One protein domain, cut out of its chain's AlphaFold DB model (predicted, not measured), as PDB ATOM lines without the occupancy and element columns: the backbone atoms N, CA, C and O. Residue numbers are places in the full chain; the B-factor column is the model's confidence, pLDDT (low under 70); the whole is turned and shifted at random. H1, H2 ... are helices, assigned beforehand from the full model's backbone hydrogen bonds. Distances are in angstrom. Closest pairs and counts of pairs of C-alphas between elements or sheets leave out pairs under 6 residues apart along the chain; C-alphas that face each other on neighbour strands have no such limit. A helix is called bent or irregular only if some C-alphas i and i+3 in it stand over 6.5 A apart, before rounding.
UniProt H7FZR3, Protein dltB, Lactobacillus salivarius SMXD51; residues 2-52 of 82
ATOM      1  N   LEU A   2       6.288 -39.854   4.416       49.56
ATOM      2  CA  LEU A   2       6.462 -40.784   5.545       49.56
ATOM      3  C   LEU A   2       5.099 -41.065   6.195       49.56
ATOM      4  O   LEU A   2       4.655 -40.303   7.046       49.56
ATOM      5  N   ASN A   3       4.435 -42.136   5.770       58.22
ATOM      6  CA  ASN A   3       3.230 -42.653   6.412       58.22
ATOM      7  C   ASN A   3       3.577 -44.016   7.025       58.22
ATOM      8  O   ASN A   3       3.631 -45.031   6.327       58.22
ATOM      9  N   LEU A   4       3.916 -44.020   8.316       65.00
ATOM     10  CA  LEU A   4       4.174 -45.248   9.068       65.00
ATOM     11  C   LEU A   4       2.831 -45.844   9.466       65.00
ATOM     12  O   LEU A   4       2.329 -45.635  10.568       65.00
ATOM     13  N   GLN A   5       2.239 -46.583   8.537       70.56
ATOM     14  CA  GLN A   5       0.986 -47.261   8.793       70.56
ATOM     15  C   GLN A   5       1.213 -48.342   9.874       70.56
ATOM     16  O   GLN A   5       2.158 -49.138   9.776       70.56
ATOM     17  N   PRO A   6       0.390 -48.349  10.938       76.25
ATOM     18  CA  PRO A   6       0.663 -49.130  12.133       76.25
ATOM     19  C   PRO A   6       0.671 -50.624  11.816       76.25
ATOM     20  O   PRO A   6      -0.167 -51.123  11.060       76.25
ATOM     21  N   TYR A   7       1.650 -51.323  12.392       78.88
ATOM     22  CA  TYR A   7       1.817 -52.778  12.300       78.88
ATOM     23  C   TYR A   7       1.997 -53.346  10.879       78.88
ATOM     24  O   TYR A   7       1.916 -54.556  10.701       78.88
ATOM     25  N   GLN A   8       2.254 -52.514   9.862       80.69
ATOM     26  CA  GLN A   8       2.385 -52.994   8.477       80.69
ATOM     27  C   GLN A   8       3.704 -53.710   8.194       80.69
ATOM     28  O   GLN A   8       3.736 -54.622   7.377       80.69
ATOM     29  N   ASN A   9       4.795 -53.277   8.832       83.25
ATOM     30  CA  ASN A   9       6.144 -53.727   8.493       83.25
ATOM     31  C   ASN A   9       6.913 -54.209   9.732       83.25
ATOM     32  O   ASN A   9       6.785 -53.600  10.795       83.25
ATOM     33  N   PRO A  10       7.799 -55.216   9.605       84.88
ATOM     34  CA  PRO A  10       8.654 -55.678  10.704       84.88
ATOM     35  C   PRO A  10       9.524 -54.567  11.309       84.88
ATOM     36  O   PRO A  10       9.768 -54.535  12.512       84.88
ATOM     37  N   THR A  11       9.943 -53.603  10.488       84.44
ATOM     38  CA  THR A  11      10.721 -52.436  10.926       84.44
ATOM     39  C   THR A  11       9.949 -51.543  11.901       84.44
ATOM     40  O   THR A  11      10.548 -50.989  12.820       84.44
ATOM     41  N   TYR A  12       8.621 -51.452  11.766       85.25
ATOM     42  CA  TYR A  12       7.758 -50.719  12.698       85.25
ATOM     43  C   TYR A  12       7.827 -51.312  14.109       85.25
ATOM     44  O   TYR A  12       7.920 -50.569  15.083       85.25
ATOM     45  N   PHE A  13       7.855 -52.644  14.224       86.00
ATOM     46  CA  PHE A  13       7.993 -53.318  15.516       86.00
ATOM     47  C   PHE A  13       9.344 -53.035  16.175       86.00
ATOM     48  O   PHE A  13       9.398 -52.924  17.395       86.00
ATOM     49  N   GLY A  14      10.409 -52.847  15.389       89.50
ATOM     50  CA  GLY A  14      11.702 -52.392  15.903       89.50
ATOM     51  C   GLY A  14      11.605 -51.018  16.572       89.50
ATOM     52  O   GLY A  14      11.993 -50.866  17.729       89.50
ATOM     53  N   TYR A  15      11.015 -50.034  15.885       87.25
ATOM     54  CA  TYR A  15      10.795 -48.697  16.455       87.25
ATOM     55  C   TYR A  15       9.868 -48.725  17.675       87.25
ATOM     56  O   TYR A  15      10.141 -48.054  18.671       87.25
ATOM     57  N   LEU A  16       8.803 -49.528  17.623       89.06
ATOM     58  CA  LEU A  16       7.864 -49.707  18.728       89.06
ATOM     59  C   LEU A  16       8.542 -50.318  19.957       89.06
ATOM     60  O   LEU A  16       8.383 -49.799  21.057       89.06
ATOM     61  N   ALA A  17       9.335 -51.375  19.776       90.25
ATOM     62  CA  ALA A  17      10.065 -52.010  20.866       90.25
ATOM     63  C   ALA A  17      11.018 -51.016  21.541       90.25
ATOM     64  O   ALA A  17      10.993 -50.878  22.761       90.25
ATOM     65  N   VAL A  18      11.792 -50.259  20.757       91.75
ATOM     66  CA  VAL A  18      12.716 -49.247  21.292       91.75
ATOM     67  C   VAL A  18      11.972 -48.142  22.047       91.75
ATOM     68  O   VAL A  18      12.416 -47.741  23.120       91.75
ATOM     69  N   ALA A  19      10.828 -47.682  21.537       89.69
ATOM     70  CA  ALA A  19      10.016 -46.660  22.198       89.69
ATOM     71  C   ALA A  19       9.332 -47.163  23.486       89.69
ATOM     72  O   ALA A  19       9.119 -46.390  24.418       89.69
ATOM     73  N   LEU A  20       8.992 -48.454  23.567       90.56
ATOM     74  CA  LEU A  20       8.358 -49.054  24.746       90.56
ATOM     75  C   LEU A  20       9.363 -49.497  25.818       90.56
ATOM     76  O   LEU A  20       8.996 -49.566  26.993       90.56
ATOM     77  N   LEU A  21      10.627 -49.759  25.461       91.38
ATOM     78  CA  LEU A  21      11.659 -50.219  26.401       91.38
ATOM     79  C   LEU A  21      11.781 -49.341  27.664       91.38
ATOM     80  O   LEU A  21      11.747 -49.897  28.764       91.38
ATOM     81  N   PRO A  22      11.854 -47.997  27.583       86.88
ATOM     82  CA  PRO A  22      11.974 -47.157  28.777       86.88
ATOM     83  C   PRO A  22      10.729 -47.209  29.670       86.88
ATOM     84  O   PRO A  22      10.837 -47.097  30.892       86.88
ATOM     85  N   ILE A  23       9.549 -47.420  29.076       90.00
ATOM     86  CA  ILE A  23       8.285 -47.583  29.805       90.00
ATOM     87  C   ILE A  23       8.297 -48.916  30.557       90.00
ATOM     88  O   ILE A  23       8.000 -48.944  31.750       90.00
ATOM     89  N   MET A  24       8.702 -50.002  29.889       90.06
ATOM     90  CA  MET A  24       8.834 -51.325  30.507       90.06
ATOM     91  C   MET A  24       9.820 -51.298  31.677       90.06
ATOM     92  O   MET A  24       9.499 -51.773  32.762       90.06
ATOM     93  N   ILE A  25      10.989 -50.680  31.482       91.19
ATOM     94  CA  ILE A  25      11.995 -50.516  32.535       91.19
ATOM     95  C   ILE A  25      11.416 -49.709  33.703       91.19
ATOM     96  O   ILE A  25      11.542 -50.125  34.850       91.19
ATOM     97  N   GLY A  26      10.731 -48.592  33.438       88.88
ATOM     98  CA  GLY A  26      10.091 -47.797  34.488       88.88
ATOM     99  C   GLY A  26       9.121 -48.614  35.341       88.88
ATOM    100  O   GLY A  26       9.205 -48.583  36.572       88.88
ATOM    101  N   ILE A  27       8.253 -49.398  34.694       90.75
ATOM    102  CA  ILE A  27       7.277 -50.260  35.372       90.75
ATOM    103  C   ILE A  27       7.974 -51.307  36.251       90.75
ATOM    104  O   ILE A  27       7.534 -51.521  37.379       90.75
ATOM    105  N   LEU A  28       9.084 -51.901  35.794       91.75
ATOM    106  CA  LEU A  28       9.869 -52.857  36.590       91.75
ATOM    107  C   LEU A  28      10.441 -52.238  37.877       91.75
ATOM    108  O   LEU A  28      10.541 -52.919  38.892       91.75
ATOM    109  N   TYR A  29      10.755 -50.940  37.867       90.19
ATOM    110  CA  TYR A  29      11.185 -50.184  39.052       90.19
ATOM    111  C   TYR A  29      10.021 -49.545  39.832       90.19
ATOM    112  O   TYR A  29      10.248 -48.719  40.721       90.19
ATOM    113  N   GLY A  30       8.770 -49.872  39.490       87.50
ATOM    114  CA  GLY A  30       7.575 -49.316  40.125       87.50
ATOM    115  C   GLY A  30       7.324 -47.832  39.828       87.50
ATOM    116  O   GLY A  30       6.517 -47.199  40.510       87.50
ATOM    117  N   ARG A  31       7.991 -47.241  38.827       84.50
ATOM    118  CA  ARG A  31       7.823 -45.830  38.435       84.50
ATOM    119  C   ARG A  31       7.146 -45.722  37.074       84.50
ATOM    120  O   ARG A  31       7.604 -46.282  36.088       84.50
ATOM    121  N   ARG A  32       6.086 -44.918  36.974       85.69
ATOM    122  CA  ARG A  32       5.456 -44.605  35.680       85.69
ATOM    123  C   ARG A  32       5.938 -43.250  35.182       85.69
ATOM    124  O   ARG A  32       5.592 -42.216  35.757       85.69
ATOM    125  N   PHE A  33       6.722 -43.243  34.107       85.38
ATOM    126  CA  PHE A  33       7.181 -42.018  33.452       85.38
ATOM    127  C   PHE A  33       6.056 -41.402  32.610       85.38
ATOM    128  O   PHE A  33       6.072 -41.482  31.386       85.38
ATOM    129  N   ARG A  34       5.082 -40.763  33.273       86.56
ATOM    130  CA  ARG A  34       3.881 -40.198  32.627       86.56
ATOM    131  C   ARG A  34       4.209 -39.266  31.456       86.56
ATOM    132  O   ARG A  34       3.564 -39.344  30.423       86.56
ATOM    133  N   TRP A  35       5.230 -38.421  31.592       88.50
ATOM    134  CA  TRP A  35       5.651 -37.509  30.523       88.50
ATOM    135  C   TRP A  35       6.190 -38.234  29.290       88.50
ATOM    136  O   TRP A  35       5.840 -37.874  28.168       88.50
ATOM    137  N   TYR A  36       7.022 -39.256  29.496       89.56
ATOM    138  CA  TYR A  36       7.578 -40.046  28.400       89.56
ATOM    139  C   TYR A  36       6.486 -40.866  27.707       89.56
ATOM    140  O   TYR A  36       6.416 -40.868  26.484       89.56
ATOM    141  N   GLU A  37       5.593 -41.489  28.480       89.00
ATOM    142  CA  GLU A  37       4.443 -42.242  27.966       89.00
ATOM    143  C   GLU A  37       3.550 -41.353  27.089       89.00
ATOM    144  O   GLU A  37       3.298 -41.694  25.937       89.00
ATOM    145  N   THR A  38       3.179 -40.158  27.568       90.88
ATOM    146  CA  THR A  38       2.394 -39.198  26.779       90.88
ATOM    147  C   THR A  38       3.106 -38.787  25.491       90.88
ATOM    148  O   THR A  38       2.470 -38.739  24.441       90.88
ATOM    149  N   LEU A  39       4.414 -38.504  25.541       91.94
ATOM    150  CA  LEU A  39       5.179 -38.100  24.359       91.94
ATOM    151  C   LEU A  39       5.234 -39.235  23.329       91.94
ATOM    152  O   LEU A  39       4.953 -39.000  22.158       91.94
ATOM    153  N   VAL A  40       5.530 -40.463  23.766       90.81
ATOM    154  CA  VAL A  40       5.558 -41.648  22.900       90.81
ATOM    155  C   VAL A  40       4.192 -41.881  22.262       90.81
ATOM    156  O   VAL A  40       4.107 -42.003  21.041       90.81
ATOM    157  N   THR A  41       3.110 -41.876  23.046       89.69
ATOM    158  CA  THR A  41       1.750 -42.043  22.515       89.69
ATOM    159  C   THR A  41       1.404 -40.952  21.505       89.69
ATOM    160  O   THR A  41       0.902 -41.264  20.428       89.69
ATOM    161  N   LEU A  42       1.716 -39.688  21.802       90.06
ATOM    162  CA  LEU A  42       1.451 -38.567  20.901       90.06
ATOM    163  C   LEU A  42       2.263 -38.691  19.606       90.06
ATOM    164  O   LEU A  42       1.712 -38.507  18.524       90.06
ATOM    165  N   ALA A  43       3.537 -39.082  19.695       88.75
ATOM    166  CA  ALA A  43       4.380 -39.329  18.532       88.75
ATOM    167  C   ALA A  43       3.795 -40.433  17.638       88.75
ATOM    168  O   ALA A  43       3.659 -40.231  16.435       88.75
ATOM    169  N   PHE A  44       3.367 -41.564  18.209       87.00
ATOM    170  CA  PHE A  44       2.703 -42.629  17.447       87.00
ATOM    171  C   PHE A  44       1.399 -42.168  16.799       87.00
ATOM    172  O   PHE A  44       1.114 -42.540  15.659       87.00
ATOM    173  N   LEU A  45       0.626 -41.339  17.494       87.50
ATOM    174  CA  LEU A  45      -0.635 -40.799  17.000       87.50
ATOM    175  C   LEU A  45      -0.393 -39.854  15.811       87.50
ATOM    176  O   LEU A  45      -1.028 -40.002  14.771       87.50
ATOM    177  N   VAL A  46       0.604 -38.970  15.898       84.50
ATOM    178  CA  VAL A  46       1.016 -38.095  14.787       84.50
ATOM    179  C   VAL A  46       1.617 -38.890  13.627       84.50
ATOM    180  O   VAL A  46       1.346 -38.569  12.478       84.50
ATOM    181  N   LEU A  47       2.394 -39.942  13.883       83.81
ATOM    182  CA  LEU A  47       2.948 -40.793  12.820       83.81
ATOM    183  C   LEU A  47       1.868 -41.613  12.098       83.81
ATOM    184  O   LEU A  47       1.990 -41.857  10.901       83.81
ATOM    185  N   THR A  48       0.818 -42.016  12.817       82.31
ATOM    186  CA  THR A  48      -0.294 -42.822  12.287       82.31
ATOM    187  C   THR A  48      -1.303 -41.976  11.514       82.31
ATOM    188  O   THR A  48      -1.782 -42.383  10.456       82.31
ATOM    189  N   PHE A  49      -1.643 -40.800  12.048       80.38
ATOM    190  CA  PHE A  49      -2.657 -39.905  11.484       80.38
ATOM    191  C   PHE A  49      -2.062 -38.712  10.723       80.38
ATOM    192  O   PHE A  49      -2.803 -37.885  10.198       80.38
ATOM    193  N   GLY A  50      -0.737 -38.597  10.654       76.00
ATOM    194  CA  GLY A  50      -0.034 -37.569   9.891       76.00
ATOM    195  C   GLY A  50       0.007 -37.849   8.387       76.00
ATOM    196  O   GLY A  50      -0.346 -38.928   7.910       76.00
ATOM    197  N   GLY A  51       0.448 -36.852   7.616       75.62
ATOM    198  CA  GLY A  51       0.524 -36.940   6.154       75.62
ATOM    199  C   GLY A  51      -0.855 -36.868   5.493       75.62
ATOM    200  O   GLY A  51      -1.677 -36.032   5.857       75.62
ATOM    201  N   ASP A  52      -1.124 -37.757   4.536       71.69
ATOM    202  CA  ASP A  52      -2.345 -37.727   3.708       71.69
ATOM    203  C   ASP A  52      -3.647 -37.929   4.500       71.69
ATOM    204  O   ASP A  52      -4.734 -37.599   4.029       71.69
TER     205      ASP A  52
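This is residues 2 to 52 of the 82 residues of the protein "Protein dltB" of Lactobacillus salivarius SMXD51 (UniProt H7FZR3). The domain is a long, loose helical hairpin: H1, kinked near residue 19, and H2 run opposite ways side by side, with residues 29 to 33 turning the chain at one end. At the other, open end lie residues 2 to 9, which lead into H1, and residues 50 to 52, which follow H2. The printed part has 51 residues with two named helices, H1 then H2, and no named strand; its class is all helix. It is loose, with a radius of gyration of the C-alphas of 12.3 A, and flat, spanning 39 by 21 by 11 A.

H1, the longest helix, has residues 10 to 28 and measures 26.1 A from first to last C-alpha. It begins with C-alpha 10 at (8.654, -55.678, 10.704) and ends with C-alpha 28 at (9.869, -52.857, 36.590). H1 has a kink of 38 degrees near residue 19 and is only just irregular: C-alphas 19 and 22 are 6.9 A apart. H2 has residues 34 to 49, 22.1 A long, and ends with C-alpha 49 at (-2.657, -39.905, 11.484).

H1 and H2 only just touch, with 3 pairs of C-alphas within 8 A. The closest C-alphas are those of Ala 19 and Val 40, 6.7 A apart. H1 touches H2 with residues 19 to 23 alone, and H2 touches H1 with residues 36 to 40 alone. Their centres are 12.5 A apart, and their lines stand at a shallow tilt of 17 degrees, opposite ways. The two form a helical hairpin. In H2 every O i to N i+4 pair is within hydrogen-bond range; in H1, 13 of 15 are.

The two C-alphas farthest apart are those of Tyr 29 and Asp 52, at 39.8 A. The first and last printed C-alphas, of Leu 2 and Asp 52, are 9.5 A apart. The link from H1 to H2 is tight, with 5 residues. The printed part has no cut. The mean pLDDT of the printed part is 84.5, and residues 2 to 4 are under 70.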